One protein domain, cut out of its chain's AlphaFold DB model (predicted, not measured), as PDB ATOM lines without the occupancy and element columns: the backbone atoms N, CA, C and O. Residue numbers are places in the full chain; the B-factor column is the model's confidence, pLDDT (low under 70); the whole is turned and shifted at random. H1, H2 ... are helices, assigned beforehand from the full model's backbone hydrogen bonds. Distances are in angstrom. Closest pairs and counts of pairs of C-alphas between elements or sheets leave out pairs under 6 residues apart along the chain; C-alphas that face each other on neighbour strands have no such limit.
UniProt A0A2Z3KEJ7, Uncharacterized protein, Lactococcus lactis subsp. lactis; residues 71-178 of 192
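This is residues 71 to 178 of the 192 residues of an uncharacterized protein of Lactococcus lactis subsp. lactis (UniProt A0A2Z3KEJ7). Two long helices, H3 and H2, make a slender hairpin, and the shorter H1 packs along both, away from their turn; residues 166 to 178 of H3 stick out. The printed part has 108 residues and three named helices, H1, H2, H3, in an up-and-down bundle, each running against the one before; the class is all helix. It is a rod, only just loose, close to extended, with radius of gyration of the C-alphas 19.4 A and spans of 66 by 29 by 17 A.

H3, residues 135 to 178, touches H2, residues 93 to 130, at a shallow tilt of 31 degrees, opposite ways; C-alphas 137 and 128 are closest, 6.0 A. H1, residues 71 to 87, touches H2 (C-alphas 71 and 110 closest, 5.1 A) and H3 (72 and 151, 6.1 A). In H1, H2 and H3 every O i to N i+4 pair is within hydrogen-bond range.

H3 measures 64.4 A, H2 56.5 A, H1 24.6 A. C-alpha 71 is at (-41.530, -27.817, -54.203), C-alpha 178 at (-50.916, -51.714, -19.556).

The printed part has no cut; both links are tight. Residues 85 to 100 and 164 to 178 are under pLDDT 70.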
ATOM      1  N   GLY A  71     -41.540 -26.734 -55.189       74.75
ATOM      2  CA  GLY A  71     -41.530 -27.817 -54.203       74.75
ATOM      3  C   GLY A  71     -41.749 -27.298 -52.785       74.75
ATOM      4  O   GLY A  71     -42.490 -27.893 -52.011       74.75
ATOM      5  N   MET A  72     -41.200 -26.120 -52.479       81.06
ATOM      6  CA  MET A  72     -41.327 -25.502 -51.159       81.06
ATOM      7  C   MET A  72     -42.766 -25.103 -50.805       81.06
ATOM      8  O   MET A  72     -43.117 -25.089 -49.630       81.06
ATOM      9  N   ASN A  73     -43.616 -24.811 -51.799       82.00
ATOM     10  CA  ASN A  73     -45.033 -24.559 -51.525       82.00
ATOM     11  C   ASN A  73     -45.712 -25.840 -51.018       82.00
ATOM     12  O   ASN A  73     -46.453 -25.782 -50.050       82.00
ATOM     13  N   TYR A  74     -45.400 -26.997 -51.609       81.69
ATOM     14  CA  TYR A  74     -45.968 -28.270 -51.163       81.69
ATOM     15  C   TYR A  74     -45.464 -28.670 -49.774       81.69
ATOM     16  O   TYR A  74     -46.230 -29.211 -48.990       81.69
ATOM     17  N   VAL A  75     -44.210 -28.352 -49.427       80.75
ATOM     18  CA  VAL A  75     -43.717 -28.513 -48.046       80.75
ATOM     19  C   VAL A  75     -44.496 -27.627 -47.070       80.75
ATOM     20  O   VAL A  75     -44.817 -28.065 -45.968       80.75
ATOM     21  N   HIS A  76     -44.844 -26.399 -47.466       83.62
ATOM     22  CA  HIS A  76     -45.685 -25.531 -46.644       83.62
ATOM     23  C   HIS A  76     -47.092 -26.112 -46.455       83.62
ATOM     24  O   HIS A  76     -47.558 -26.198 -45.322       83.62
ATOM     25  N   ASP A  77     -47.713 -26.596 -47.535       81.75
ATOM     26  CA  ASP A  77     -49.021 -27.257 -47.484       81.75
ATOM     27  C   ASP A  77     -48.980 -28.507 -46.576       81.75
ATOM     28  O   ASP A  77     -49.894 -28.737 -45.784       81.75
ATOM     29  N   LEU A  78     -47.895 -29.293 -46.630       80.31
ATOM     30  CA  LEU A  78     -47.667 -30.426 -45.723       80.31
ATOM     31  C   LEU A  78     -47.562 -29.969 -44.265       80.31
ATOM     32  O   LEU A  78     -48.157 -30.589 -43.390       80.31
ATOM     33  N   PHE A  79     -46.843 -28.879 -43.987       80.69
ATOM     34  CA  PHE A  79     -46.708 -28.349 -42.629       80.69
ATOM     35  C   PHE A  79     -48.052 -27.875 -42.067       80.69
ATOM     36  O   PHE A  79     -48.368 -28.129 -40.902       80.69
ATOM     37  N   GLU A  80     -48.869 -27.204 -42.879       79.38
ATOM     38  CA  GLU A  80     -50.226 -26.813 -42.491       79.38
ATOM     39  C   GLU A  80     -51.099 -28.040 -42.203       79.38
ATOM     40  O   GLU A  80     -51.753 -28.092 -41.157       79.38
ATOM     41  N   ALA A  81     -51.050 -29.060 -43.063       73.81
ATOM     42  CA  ALA A  81     -51.779 -30.309 -42.871       73.81
ATOM     43  C   ALA A  81     -51.353 -31.047 -41.586       73.81
ATOM     44  O   ALA A  81     -52.216 -31.438 -40.795       73.81
ATOM     45  N   THR A  82     -50.049 -31.163 -41.311       71.81
ATOM     46  CA  THR A  82     -49.517 -31.748 -40.065       71.81
ATOM     47  C   THR A  82     -49.993 -30.976 -38.834       71.81
ATOM     48  O   THR A  82     -50.436 -31.570 -37.848       71.81
ATOM     49  N   ASN A  83     -49.973 -29.641 -38.883       73.31
ATOM     50  CA  ASN A  83     -50.466 -28.811 -37.783       73.31
ATOM     51  C   ASN A  83     -51.968 -28.987 -37.539       73.31
ATOM     52  O   ASN A  83     -52.398 -28.979 -36.384       73.31
ATOM     53  N   LEU A  84     -52.766 -29.139 -38.597       70.50
ATOM     54  CA  LEU A  84     -54.200 -29.400 -38.480       70.50
ATOM     55  C   LEU A  84     -54.464 -30.756 -37.819       70.50
ATOM     56  O   LEU A  84     -55.253 -30.808 -36.876       70.50
ATOM     57  N   LEU A  85     -53.753 -31.808 -38.242       66.25
ATOM     58  CA  LEU A  85     -53.823 -33.142 -37.634       66.25
ATOM     59  C   LEU A  85     -53.436 -33.122 -36.146       66.25
ATOM     60  O   LEU A  85     -54.112 -33.738 -35.325       66.25
ATOM     61  N   SER A  86     -52.388 -32.376 -35.790       65.31
ATOM     62  CA  SER A  86     -51.871 -32.279 -34.418       65.31
ATOM     63  C   SER A  86     -52.777 -31.457 -33.483       65.31
ATOM     64  O   SER A  86     -52.983 -31.821 -32.323       65.31
ATOM     65  N   ARG A  87     -53.356 -30.343 -33.961       61.56
ATOM     66  CA  ARG A  87     -54.121 -29.397 -33.117       61.56
ATOM     67  C   ARG A  87     -55.595 -29.742 -32.963       61.56
ATOM     68  O   ARG A  87     -56.197 -29.388 -31.948       61.56
ATOM     69  N   HIS A  88     -56.189 -30.403 -33.947       56.28
ATOM     70  CA  HIS A  88     -57.596 -30.759 -33.920       56.28
ATOM     71  C   HIS A  88     -57.763 -32.166 -34.472       56.28
ATOM     72  O   HIS A  88     -57.621 -32.387 -35.668       56.28
ATOM     73  N   GLY A  89     -58.139 -33.108 -33.602       53.91
ATOM     74  CA  GLY A  89     -58.684 -34.386 -34.045       53.91
ATOM     75  C   GLY A  89     -59.875 -34.105 -34.958       53.91
ATOM     76  O   GLY A  89     -60.939 -33.701 -34.487       53.91
ATOM     77  N   ILE A  90     -59.660 -34.226 -36.266       53.69
ATOM     78  CA  ILE A  90     -60.646 -33.908 -37.295       53.69
ATOM     79  C   ILE A  90     -61.871 -34.773 -37.024       53.69
ATOM     80  O   ILE A  90     -61.827 -35.996 -37.137       53.69
ATOM     81  N   SER A  91     -62.975 -34.149 -36.617       48.50
ATOM     82  CA  SER A  91     -64.133 -34.855 -36.063       48.50
ATOM     83  C   SER A  91     -65.073 -35.438 -37.132       48.50
ATOM     84  O   SER A  91     -66.278 -35.531 -36.909       48.50
ATOM     85  N   GLY A  92     -64.552 -35.825 -38.301       54.75
ATOM     86  CA  GLY A  92     -65.326 -36.397 -39.406       54.75
ATOM     87  C   GLY A  92     -64.480 -37.308 -40.295       54.75
ATOM     88  O   GLY A  92     -63.436 -36.892 -40.794       54.75
ATOM     89  N   GLN A  93     -64.943 -38.548 -40.514       54.78
ATOM     90  CA  GLN A  93     -64.219 -39.579 -41.282       54.78
ATOM     91  C   GLN A  93     -63.850 -39.134 -42.709       54.78
ATOM     92  O   GLN A  93     -62.784 -39.485 -43.205       54.78
ATOM     93  N   GLU A  94     -64.708 -38.350 -43.363       57.19
ATOM     94  CA  GLU A  94     -64.521 -37.919 -44.753       57.19
ATOM     95  C   GLU A  94     -63.489 -36.783 -44.878       57.19
ATOM     96  O   GLU A  94     -62.630 -36.814 -45.755       57.19
ATOM     97  N   SER A  95     -63.489 -35.834 -43.936       55.25
ATOM     98  CA  SER A  95     -62.492 -34.755 -43.865       55.25
ATOM     99  C   SER A  95     -61.096 -35.276 -43.518       55.25
ATOM    100  O   SER A  95     -60.111 -34.794 -44.067       55.25
ATOM    101  N   PHE A  96     -61.005 -36.287 -42.650       62.72
ATOM    102  CA  PHE A  96     -59.734 -36.947 -42.345       62.72
ATOM    103  C   PHE A  96     -59.180 -37.695 -43.566       62.72
ATOM    104  O   PHE A  96     -57.990 -37.613 -43.859       62.72
ATOM    105  N   LYS A  97     -60.053 -38.377 -44.321       64.12
ATOM    106  CA  LYS A  97     -59.666 -39.087 -45.543       64.12
ATOM    107  C   LYS A  97     -59.128 -38.135 -46.611       64.12
ATOM    108  O   LYS A  97     -58.057 -38.390 -47.149       64.12
ATOM    109  N   HIS A  98     -59.831 -37.036 -46.885       66.00
ATOM    110  CA  HIS A  98     -59.370 -36.051 -47.864       66.00
ATOM    111  C   HIS A  98     -58.067 -35.371 -47.450       66.00
ATOM    112  O   HIS A  98     -57.189 -35.210 -48.291       66.00
ATOM    113  N   LEU A  99     -57.893 -35.052 -46.162       67.44
ATOM    114  CA  LEU A  99     -56.630 -34.493 -45.692       67.44
ATOM    115  C   LEU A  99     -55.471 -35.483 -45.870       67.44
ATOM    116  O   LEU A  99     -54.393 -35.084 -46.291       67.44
ATOM    117  N   GLY A 100     -55.696 -36.775 -45.609       69.31
ATOM    118  CA  GLY A 100     -54.697 -37.818 -45.857       69.31
ATOM    119  C   GLY A 100     -54.347 -37.984 -47.342       69.31
ATOM    120  O   GLY A 100     -53.178 -38.135 -47.686       69.31
ATOM    121  N   GLU A 101     -55.337 -37.912 -48.236       73.12
ATOM    122  CA  GLU A 101     -55.119 -37.952 -49.691       73.12
ATOM    123  C   GLU A 101     -54.318 -36.736 -50.188       73.12
ATOM    124  O   GLU A 101     -53.362 -36.899 -50.953       73.12
ATOM    125  N   GLU A 102     -54.660 -35.524 -49.739       72.38
ATOM    126  CA  GLU A 102     -53.909 -34.300 -50.058       72.38
ATOM    127  C   GLU A 102     -52.483 -34.346 -49.502       72.38
ATOM    128  O   GLU A 102     -51.541 -33.947 -50.189       72.38
ATOM    129  N   PHE A 103     -52.308 -34.897 -48.300       76.69
ATOM    130  CA  PHE A 103     -51.007 -35.083 -47.674       76.69
ATOM    131  C   PHE A 103     -50.094 -35.985 -48.513       76.69
ATOM    132  O   PHE A 103     -49.001 -35.573 -48.895       76.69
ATOM    133  N   ILE A 104     -50.569 -37.179 -48.880       78.50
ATOM    134  CA  ILE A 104     -49.812 -38.119 -49.724       78.50
ATOM    135  C   ILE A 104     -49.481 -37.472 -51.072       78.50
ATOM    136  O   ILE A 104     -48.334 -37.493 -51.511       78.50
ATOM    137  N   THR A 105     -50.465 -36.816 -51.691       80.00
ATOM    138  CA  THR A 105     -50.278 -36.129 -52.975       80.00
ATOM    139  C   THR A 105     -49.197 -35.047 -52.890       80.00
ATOM    140  O   THR A 105     -48.422 -34.858 -53.829       80.00
ATOM    141  N   ASN A 106     -49.137 -34.297 -51.789       77.81
ATOM    142  CA  ASN A 106     -48.131 -33.257 -51.609       77.81
ATOM    143  C   ASN A 106     -46.742 -33.845 -51.320       77.81
ATOM    144  O   ASN A 106     -45.774 -33.318 -51.865       77.81
ATOM    145  N   MET A 107     -46.633 -34.955 -50.578       80.06
ATOM    146  CA  MET A 107     -45.366 -35.691 -50.432       80.06
ATOM    147  C   MET A 107     -44.829 -36.147 -51.794       80.06
ATOM    148  O   MET A 107     -43.702 -35.806 -52.149       80.06
ATOM    149  N   GLU A 108     -45.661 -36.797 -52.613       84.56
ATOM    150  CA  GLU A 108     -45.283 -37.250 -53.961       84.56
ATOM    151  C   GLU A 108     -44.796 -36.089 -54.847       84.56
ATOM    152  O   GLU A 108     -43.834 -36.220 -55.608       84.56
ATOM    153  N   LYS A 109     -45.433 -34.915 -54.750       84.50
ATOM    154  CA  LYS A 109     -45.015 -33.721 -55.500       84.50
ATOM    155  C   LYS A 109     -43.680 -33.151 -55.022       84.50
ATOM    156  O   LYS A 109     -42.935 -32.630 -55.855       84.50
ATOM    157  N   VAL A 110     -43.383 -33.208 -53.722       83.81
ATOM    158  CA  VAL A 110     -42.081 -32.789 -53.178       83.81
ATOM    159  C   VAL A 110     -40.982 -33.733 -53.661       83.81
ATOM    160  O   VAL A 110     -39.964 -33.262 -54.164       83.81
ATOM    161  N   GLU A 111     -41.214 -35.043 -53.604       85.88
ATOM    162  CA  GLU A 111     -40.274 -36.060 -54.096       85.88
ATOM    163  C   GLU A 111     -40.003 -35.901 -55.595       85.88
ATOM    164  O   GLU A 111     -38.849 -35.841 -56.023       85.88
ATOM    165  N   LEU A 112     -41.051 -35.708 -56.400       89.00
ATOM    166  CA  LEU A 112     -40.914 -35.426 -57.829       89.00
ATOM    167  C   LEU A 112     -40.110 -34.140 -58.090       89.00
ATOM    168  O   LEU A 112     -39.327 -34.080 -59.041       89.00
ATOM    169  N   ALA A 113     -40.307 -33.097 -57.280       86.19
ATOM    170  CA  ALA A 113     -39.552 -31.854 -57.401       86.19
ATOM    171  C   ALA A 113     -38.061 -32.060 -57.078       86.19
ATOM    172  O   ALA A 113     -37.216 -31.530 -57.802       86.19
ATOM    173  N   LEU A 114     -37.734 -32.862 -56.059       87.31
ATOM    174  CA  LEU A 114     -36.354 -33.250 -55.744       87.31
ATOM    175  C   LEU A 114     -35.716 -34.027 -56.903       87.31
ATOM    176  O   LEU A 114     -34.649 -33.642 -57.379       87.31
ATOM    177  N   GLU A 115     -36.408 -35.023 -57.466       89.31
ATOM    178  CA  GLU A 115     -35.901 -35.772 -58.625       89.31
ATOM    179  C   GLU A 115     -35.646 -34.885 -59.854       89.31
ATOM    180  O   GLU A 115     -34.725 -35.128 -60.643       89.31
ATOM    181  N   GLN A 116     -36.498 -33.885 -60.080       88.12
ATOM    182  CA  GLN A 116     -36.312 -32.929 -61.171       88.12
ATOM    183  C   GLN A 116     -35.080 -32.057 -60.934       88.12
ATOM    184  O   GLN A 116     -34.296 -31.869 -61.868       88.12
ATOM    185  N   LEU A 117     -34.881 -31.573 -59.706       87.06
ATOM    186  CA  LEU A 117     -33.695 -30.803 -59.331       87.06
ATOM    187  C   LEU A 117     -32.417 -31.626 -59.514       87.06
ATOM    188  O   LEU A 117     -31.458 -31.113 -60.090       87.06
ATOM    189  N   ASP A 118     -32.419 -32.908 -59.148       87.50
ATOM    190  CA  ASP A 118     -31.285 -33.811 -59.372       87.50
ATOM    191  C   ASP A 118     -30.935 -33.957 -60.859       87.50
ATOM    192  O   ASP A 118     -29.772 -33.836 -61.263       87.50
ATOM    193  N   LYS A 119     -31.946 -34.168 -61.712       89.00
ATOM    194  CA  LYS A 119     -31.762 -34.270 -63.171       89.00
ATOM    195  C   LYS A 119     -31.232 -32.963 -63.768       89.00
ATOM    196  O   LYS A 119     -30.332 -32.986 -64.619       89.00
ATOM    197  N   GLU A 120     -31.765 -31.822 -63.331       87.38
ATOM    198  CA  GLU A 120     -31.299 -30.498 -63.750       87.38
ATOM    199  C   GLU A 120     -29.850 -30.252 -63.299       87.38
ATOM    200  O   GLU A 120     -29.018 -29.831 -64.108       87.38
ATOM    201  N   MET A 121     -29.512 -30.583 -62.049       87.12
ATOM    202  CA  MET A 121     -28.159 -30.475 -61.506       87.12
ATOM    203  C   MET A 121     -27.162 -31.350 -62.258       87.12
ATOM    204  O   MET A 121     -26.063 -30.879 -62.559       87.12
ATOM    205  N   LEU A 122     -27.519 -32.589 -62.602       87.88
ATOM    206  CA  LEU A 122     -26.652 -33.483 -63.369       87.88
ATOM    207  C   LEU A 122     -26.350 -32.892 -64.752       87.88
ATOM    208  O   LEU A 122     -25.185 -32.739 -65.127       87.88
ATOM    209  N   THR A 123     -27.393 -32.442 -65.451       86.50
ATOM    210  CA  THR A 123     -27.279 -31.801 -66.770       86.50
ATOM    211  C   THR A 123     -26.415 -30.536 -66.714       86.50
ATOM    212  O   THR A 123     -25.561 -30.308 -67.574       86.50
ATOM    213  N   GLN A 124     -26.610 -29.689 -65.699       84.62
ATOM    214  CA  GLN A 124     -25.830 -28.460 -65.547       84.62
ATOM    215  C   GLN A 124     -24.392 -28.731 -65.105       84.62
ATOM    216  O   GLN A 124     -23.473 -28.058 -65.569       84.62
ATOM    217  N   THR A 125     -24.166 -29.755 -64.285       85.44
ATOM    218  CA  THR A 125     -22.821 -30.194 -63.897       85.44
ATOM    219  C   THR A 125     -22.023 -30.634 -65.119       85.44
ATOM    220  O   THR A 125     -20.857 -30.265 -65.256       85.44
ATOM    221  N   GLU A 126     -22.636 -31.375 -66.043       86.12
ATOM    222  CA  GLU A 126     -22.005 -31.727 -67.318       86.12
ATOM    223  C   GLU A 126     -21.651 -30.478 -68.130       86.12
ATOM    224  O   GLU A 126     -20.513 -30.329 -68.567       86.12
ATOM    225  N   ARG A 127     -22.574 -29.520 -68.259       81.75
ATOM    226  CA  ARG A 127     -22.324 -28.262 -68.986       81.75
ATOM    227  C   ARG A 127     -21.202 -27.426 -68.380       81.75
ATOM    228  O   ARG A 127     -20.402 -26.875 -69.137       81.75
ATOM    229  N   VAL A 128     -21.124 -27.350 -67.051       82.44
ATOM    230  CA  VAL A 128     -20.039 -26.666 -66.331       82.44
ATOM    231  C   VAL A 128     -18.711 -27.374 -66.566       82.44
ATOM    232  O   VAL A 128     -17.729 -26.699 -66.850       82.44
ATOM    233  N   LYS A 129     -18.658 -28.715 -66.537       80.69
ATOM    234  CA  LYS A 129     -17.417 -29.470 -66.799       80.69
ATOM    235  C   LYS A 129     -16.783 -29.111 -68.144       80.69
ATOM    236  O   LYS A 129     -15.558 -29.055 -68.211       80.69
ATOM    237  N   PHE A 130     -17.593 -28.848 -69.171       78.81
ATOM    238  CA  PHE A 130     -17.130 -28.453 -70.507       78.81
ATOM    239  C   PHE A 130     -16.949 -26.935 -70.692       78.81
ATOM    240  O   PHE A 130     -16.350 -26.528 -71.680       78.81
ATOM    241  N   ASN A 131     -17.437 -26.100 -69.766       80.81
ATOM    242  CA  ASN A 131     -17.399 -24.633 -69.845       80.81
ATOM    243  C   ASN A 131     -17.044 -24.002 -68.484       80.81
ATOM    244  O   ASN A 131     -17.745 -23.115 -67.993       80.81
ATOM    245  N   GLN A 132     -15.964 -24.482 -67.861       70.88
ATOM    246  CA  GLN A 132     -15.589 -24.151 -66.475       70.88
ATOM    247  C   GLN A 132     -15.249 -22.672 -66.255       70.88
ATOM    248  O   GLN A 132     -15.251 -22.200 -65.125       70.88
ATOM    249  N   GLU A 133     -14.977 -21.931 -67.325       77.56
ATOM    250  CA  GLU A 133     -14.665 -20.502 -67.261       77.56
ATOM    251  C   GLU A 133     -15.915 -19.614 -67.304       77.56
ATOM    252  O   GLU A 133     -15.798 -18.397 -67.191       77.56
ATOM    253  N   ASN A 134     -17.116 -20.184 -67.466       79.94
ATOM    254  CA  ASN A 134     -18.347 -19.406 -67.504       79.94
ATOM    255  C   ASN A 134     -18.917 -19.212 -66.081       79.94
ATOM    256  O   ASN A 134     -19.554 -20.133 -65.550       79.94
ATOM    257  N   PRO A 135     -18.764 -18.019 -65.468       79.31
ATOM    258  CA  PRO A 135     -19.229 -17.768 -64.106       79.31
ATOM    259  C   PRO A 135     -20.749 -17.914 -63.968       79.31
ATOM    260  O   PRO A 135     -21.222 -18.346 -62.918       79.31
ATOM    261  N   GLN A 136     -21.513 -17.651 -65.036       78.62
ATOM    262  CA  GLN A 136     -22.973 -17.758 -65.002       78.62
ATOM    263  C   GLN A 136     -23.441 -19.208 -64.846       78.62
ATOM    264  O   GLN A 136     -24.393 -19.477 -64.117       78.62
ATOM    265  N   LEU A 137     -22.761 -20.159 -65.496       80.88
ATOM    266  CA  LEU A 137     -23.101 -21.581 -65.373       80.88
ATOM    267  C   LEU A 137     -22.778 -22.114 -63.971       80.88
ATOM    268  O   LEU A 137     -23.545 -22.898 -63.415       80.88
ATOM    269  N   ILE A 138     -21.668 -21.664 -63.382       81.88
ATOM    270  CA  ILE A 138     -21.277 -22.039 -62.017       81.88
ATOM    271  C   ILE A 138     -22.286 -21.500 -61.002       81.88
ATOM    272  O   ILE A 138     -22.681 -22.212 -60.080       81.88
ATOM    273  N   GLU A 139     -22.706 -20.247 -61.152       83.19
ATOM    274  CA  GLU A 139     -23.666 -19.629 -60.244       83.19
ATOM    275  C   GLU A 139     -25.062 -20.257 -60.369       83.19
ATOM    276  O   GLU A 139     -25.675 -20.551 -59.345       83.19
ATOM    277  N   GLN A 140     -25.521 -20.590 -61.580       83.31
ATOM    278  CA  GLN A 140     -26.753 -21.369 -61.778       83.31
ATOM    279  C   GLN A 140     -26.693 -22.736 -61.094       83.31
ATOM    280  O   GLN A 140     -27.642 -23.132 -60.421       83.31
ATOM    281  N   LEU A 141     -25.572 -23.453 -61.222       84.44
ATOM    282  CA  LEU A 141     -25.397 -24.742 -60.557       84.44
ATOM    283  C   LEU A 141     -25.439 -24.599 -59.028       84.44
ATOM    284  O   LEU A 141     -26.079 -25.407 -58.361       84.44
ATOM    285  N   LYS A 142     -24.817 -23.552 -58.471       86.00
ATOM    286  CA  LYS A 142     -24.895 -23.250 -57.031       86.00
ATOM    287  C   LYS A 142     -26.318 -22.930 -56.580       86.00
ATOM    288  O   LYS A 142     -26.715 -23.362 -55.502       86.00
ATOM    289  N   GLN A 143     -27.081 -22.183 -57.378       85.44
ATOM    290  CA  GLN A 143     -28.481 -21.890 -57.070       85.44
ATOM    291  C   GLN A 143     -29.312 -23.177 -57.011       85.44
ATOM    292  O   GLN A 143     -30.004 -23.387 -56.020       85.44
ATOM    293  N   LEU A 144     -29.165 -24.073 -57.996       85.38
ATOM    294  CA  LEU A 144     -29.846 -25.375 -58.001       85.38
ATOM    295  C   LEU A 144     -29.454 -26.244 -56.798       85.38
ATOM    296  O   LEU A 144     -30.319 -26.829 -56.155       85.38
ATOM    297  N   GLN A 145     -28.168 -26.277 -56.440       86.75
ATOM    298  CA  GLN A 145     -27.683 -27.001 -55.258       86.75
ATOM    299  C   GLN A 145     -28.286 -26.470 -53.953       86.75
ATOM    300  O   GLN A 145     -28.676 -27.248 -53.082       86.75
ATOM    301  N   ASN A 146     -28.372 -25.148 -53.809       86.81
ATOM    302  CA  ASN A 146     -28.991 -24.527 -52.642       86.81
ATOM    303  C   ASN A 146     -30.502 -24.786 -52.602       86.81
ATOM    304  O   ASN A 146     -31.044 -25.028 -51.523       86.81
ATOM    305  N   GLU A 147     -31.169 -24.756 -53.757       85.31
ATOM    306  CA  GLU A 147     -32.592 -25.071 -53.893       85.31
ATOM    307  C   GLU A 147     -32.881 -26.512 -53.461       85.31
ATOM    308  O   GLU A 147     -33.745 -26.721 -52.608       85.31
ATOM    309  N   HIS A 148     -32.103 -27.474 -53.968       89.31
ATOM    310  CA  HIS A 148     -32.192 -28.883 -53.586       89.31
ATOM    311  C   HIS A 148     -31.989 -29.064 -52.083       89.31
ATOM    312  O   HIS A 148     -32.857 -29.596 -51.400       89.31
ATOM    313  N   LYS A 149     -30.878 -28.551 -51.542       88.75
ATOM    314  CA  LYS A 149     -30.549 -28.690 -50.118       88.75
ATOM    315  C   LYS A 149     -31.640 -28.122 -49.210       88.75
ATOM    316  O   LYS A 149     -31.943 -28.711 -48.175       88.75
ATOM    317  N   SER A 150     -32.200 -26.969 -49.574       86.19
ATOM    318  CA  SER A 150     -33.249 -26.322 -48.780       86.19
ATOM    319  C   SER A 150     -34.538 -27.140 -48.795       86.19
ATOM    320  O   SER A 150     -35.142 -27.330 -47.743       86.19
ATOM    321  N   LEU A 151     -34.930 -27.656 -49.966       87.38
ATOM    322  CA  LEU A 151     -36.125 -28.483 -50.112       87.38
ATOM    323  C   LEU A 151     -35.982 -29.826 -49.387       87.38
ATOM    324  O   LEU A 151     -36.881 -30.219 -48.654       87.38
ATOM    325  N   GLU A 152     -34.838 -30.491 -49.548       89.19
ATOM    326  CA  GLU A 152     -34.524 -31.765 -48.897       89.19
ATOM    327  C   GLU A 152     -34.519 -31.626 -47.372       89.19
ATOM    328  O   GLU A 152     -35.114 -32.444 -46.676       89.19
ATOM    329  N   SER A 153     -33.896 -30.565 -46.847       88.44
ATOM    330  CA  SER A 153     -33.855 -30.325 -45.399       88.44
ATOM    331  C   SER A 153     -35.255 -30.090 -44.836       88.44
ATOM    332  O   SER A 153     -35.618 -30.705 -43.841       88.44
ATOM    333  N   ALA A 154     -36.062 -29.253 -45.497       84.69
ATOM    334  CA  ALA A 154     -37.413 -28.948 -45.039       84.69
ATOM    335  C   ALA A 154     -38.353 -30.163 -45.136       84.69
ATOM    336  O   ALA A 154     -39.165 -30.390 -44.243       84.69
ATOM    337  N   TYR A 155     -38.217 -30.977 -46.190       86.81
ATOM    338  CA  TYR A 155     -38.957 -32.233 -46.311       86.81
ATOM    339  C   TYR A 155     -38.563 -33.223 -45.212       86.81
ATOM    340  O   TYR A 155     -39.434 -33.801 -44.569       86.81
ATOM    341  N   LYS A 156     -37.259 -33.359 -44.941       87.69
ATOM    342  CA  LYS A 156     -36.745 -34.249 -43.899       87.69
ATOM    343  C   LYS A 156     -37.201 -33.847 -42.497       87.69
ATOM    344  O   LYS A 156     -37.611 -34.704 -41.724       87.69
ATOM    345  N   GLU A 157     -37.138 -32.561 -42.162       85.06
ATOM    346  CA  GLU A 157     -37.623 -32.061 -40.868       85.06
ATOM    347  C   GLU A 157     -39.091 -32.442 -40.648       85.06
ATOM    348  O   GLU A 157     -39.460 -32.885 -39.562       85.06
ATOM    349  N   LEU A 158     -39.905 -32.347 -41.700       79.25
ATOM    350  CA  LEU A 158     -41.311 -32.720 -41.648       79.25
ATOM    351  C   LEU A 158     -41.505 -34.234 -41.482       79.25
ATOM    352  O   LEU A 158     -42.329 -34.649 -40.671       79.25
ATOM    353  N   THR A 159     -40.744 -35.068 -42.198       78.81
ATOM    354  CA  THR A 159     -40.824 -36.529 -42.034       78.81
ATOM    355  C   THR A 159     -40.360 -36.986 -40.653       78.81
ATOM    356  O   THR A 159     -40.996 -37.856 -40.062       78.81
ATOM    357  N   ASP A 160     -39.303 -36.373 -40.116       80.44
ATOM    358  CA  ASP A 160     -38.797 -36.669 -38.773       80.44
ATOM    359  C   ASP A 160     -39.854 -36.288 -37.712       80.44
ATOM    360  O   ASP A 160     -40.078 -37.032 -36.756       80.44
ATOM    361  N   GLU A 161     -40.558 -35.160 -37.889       71.38
ATOM    362  CA  GLU A 161     -41.640 -34.744 -36.986       71.38
ATOM    363  C   GLU A 161     -42.814 -35.740 -36.996       71.38
ATOM    364  O   GLU A 161     -43.325 -36.102 -35.933       71.38
ATOM    365  N   LEU A 162     -43.212 -36.245 -38.171       72.00
ATOM    366  CA  LEU A 162     -44.252 -37.277 -38.295       72.00
ATOM    367  C   LEU A 162     -43.869 -38.581 -37.589       72.00
ATOM    368  O   LEU A 162     -44.701 -39.162 -36.891       72.00
ATOM    369  N   GLU A 163     -42.624 -39.034 -37.749       74.44
ATOM    370  CA  GLU A 163     -42.142 -40.257 -37.103       74.44
ATOM    371  C   GLU A 163     -42.200 -40.127 -35.572       74.44
ATOM    372  O   GLU A 163     -42.615 -41.052 -34.871       74.44
ATOM    373  N   ILE A 164     -41.865 -38.946 -35.044       62.94
ATOM    374  CA  ILE A 164     -41.981 -38.644 -33.614       62.94
ATOM    375  C   ILE A 164     -43.446 -38.703 -33.152       62.94
ATOM    376  O   ILE A 164     -43.717 -39.260 -32.083       62.94
ATOM    377  N   TYR A 165     -44.399 -38.167 -33.925       63.03
ATOM    378  CA  TYR A 165     -45.823 -38.242 -33.575       63.03
ATOM    379  C   TYR A 165     -46.326 -39.688 -33.509       63.03
ATOM    380  O   TYR A 165     -46.932 -40.062 -32.500       63.03
ATOM    381  N   ASP A 166     -46.017 -40.514 -34.512       66.94
ATOM    382  CA  ASP A 166     -46.409 -41.931 -34.539       66.94
ATOM    383  C   ASP A 166     -45.811 -42.703 -33.346       66.94
ATOM    384  O   ASP A 166     -46.489 -43.468 -32.653       66.94
ATOM    385  N   GLN A 167     -44.548 -42.440 -32.995       63.06
ATOM    386  CA  GLN A 167     -43.914 -43.036 -31.815       63.06
ATOM    387  C   GLN A 167     -44.602 -42.629 -30.500       63.06
ATOM    388  O   GLN A 167     -44.797 -43.471 -29.614       63.06
ATOM    389  N   ILE A 168     -44.979 -41.355 -30.339       54.56
ATOM    390  CA  ILE A 168     -45.672 -40.864 -29.139       54.56
ATOM    391  C   ILE A 168     -47.067 -41.486 -29.020       54.56
ATOM    392  O   ILE A 168     -47.436 -41.918 -27.921       54.56
ATOM    393  N   GLU A 169     -47.827 -41.558 -30.114       62.03
ATOM    394  CA  GLU A 169     -49.167 -42.151 -30.137       62.03
ATOM    395  C   GLU A 169     -49.117 -43.633 -29.735       62.03
ATOM    396  O   GLU A 169     -49.799 -44.054 -28.793       62.03
ATOM    397  N   ASN A 170     -48.196 -44.396 -30.329       67.62
ATOM    398  CA  ASN A 170     -47.969 -45.800 -29.990       67.62
ATOM    399  C   ASN A 170     -47.568 -45.997 -28.514       67.62
ATOM    400  O   ASN A 170     -48.069 -46.900 -27.834       67.62
ATOM    401  N   LEU A 171     -46.703 -45.139 -27.962       54.97
ATOM    402  CA  LEU A 171     -46.315 -45.185 -26.544       54.97
ATOM    403  C   LEU A 171     -47.481 -44.868 -25.596       54.97
ATOM    404  O   LEU A 171     -47.555 -45.433 -24.497       54.97
ATOM    405  N   GLN A 172     -48.378 -43.957 -25.976       63.69
ATOM    406  CA  GLN A 172     -49.577 -43.644 -25.199       63.69
ATOM    407  C   GLN A 172     -50.583 -44.797 -25.232       63.69
ATOM    408  O   GLN A 172     -51.073 -45.180 -24.165       63.69
ATOM    409  N   ALA A 173     -50.814 -45.404 -26.399       67.44
ATOM    410  CA  ALA A 173     -51.666 -46.582 -26.554       67.44
ATOM    411  C   ALA A 173     -51.178 -47.751 -25.678       67.44
ATOM    412  O   ALA A 173     -51.931 -48.273 -24.855       67.44
ATOM    413  N   GLN A 174     -49.879 -48.071 -25.720       66.31
ATOM    414  CA  GLN A 174     -49.286 -49.124 -24.883       66.31
ATOM    415  C   GLN A 174     -49.387 -48.835 -23.376       66.31
ATOM    416  O   GLN A 174     -49.529 -49.750 -22.561       66.31
ATOM    417  N   LYS A 175     -49.284 -47.564 -22.964       61.88
ATOM    418  CA  LYS A 175     -49.466 -47.170 -21.556       61.88
ATOM    419  C   LYS A 175     -50.919 -47.288 -21.112       61.88
ATOM    420  O   LYS A 175     -51.145 -47.601 -19.943       61.88
ATOM    421  N   GLN A 176     -51.879 -47.032 -22.000       62.16
ATOM    422  CA  GLN A 176     -53.293 -47.253 -21.717       62.16
ATOM    423  C   GLN A 176     -53.581 -48.746 -21.583       62.16
ATOM    424  O   GLN A 176     -54.064 -49.135 -20.527       62.16
ATOM    425  N   GLU A 177     -53.163 -49.583 -22.538       65.12
ATOM    426  CA  GLU A 177     -53.334 -51.044 -22.479       65.12
ATOM    427  C   GLU A 177     -52.742 -51.656 -21.205       65.12
ATOM    428  O   GLU A 177     -53.400 -52.435 -20.516       65.12
ATOM    429  N   LYS A 178     -51.530 -51.245 -20.810       62.97
ATOM    430  CA  LYS A 178     -50.916 -51.714 -19.556       62.97
ATOM    431  C   LYS A 178     -51.696 -51.289 -18.310       62.97
ATOM    432  O   LYS A 178     -51.692 -52.027 -17.327       62.97
TER     433      LYS A 178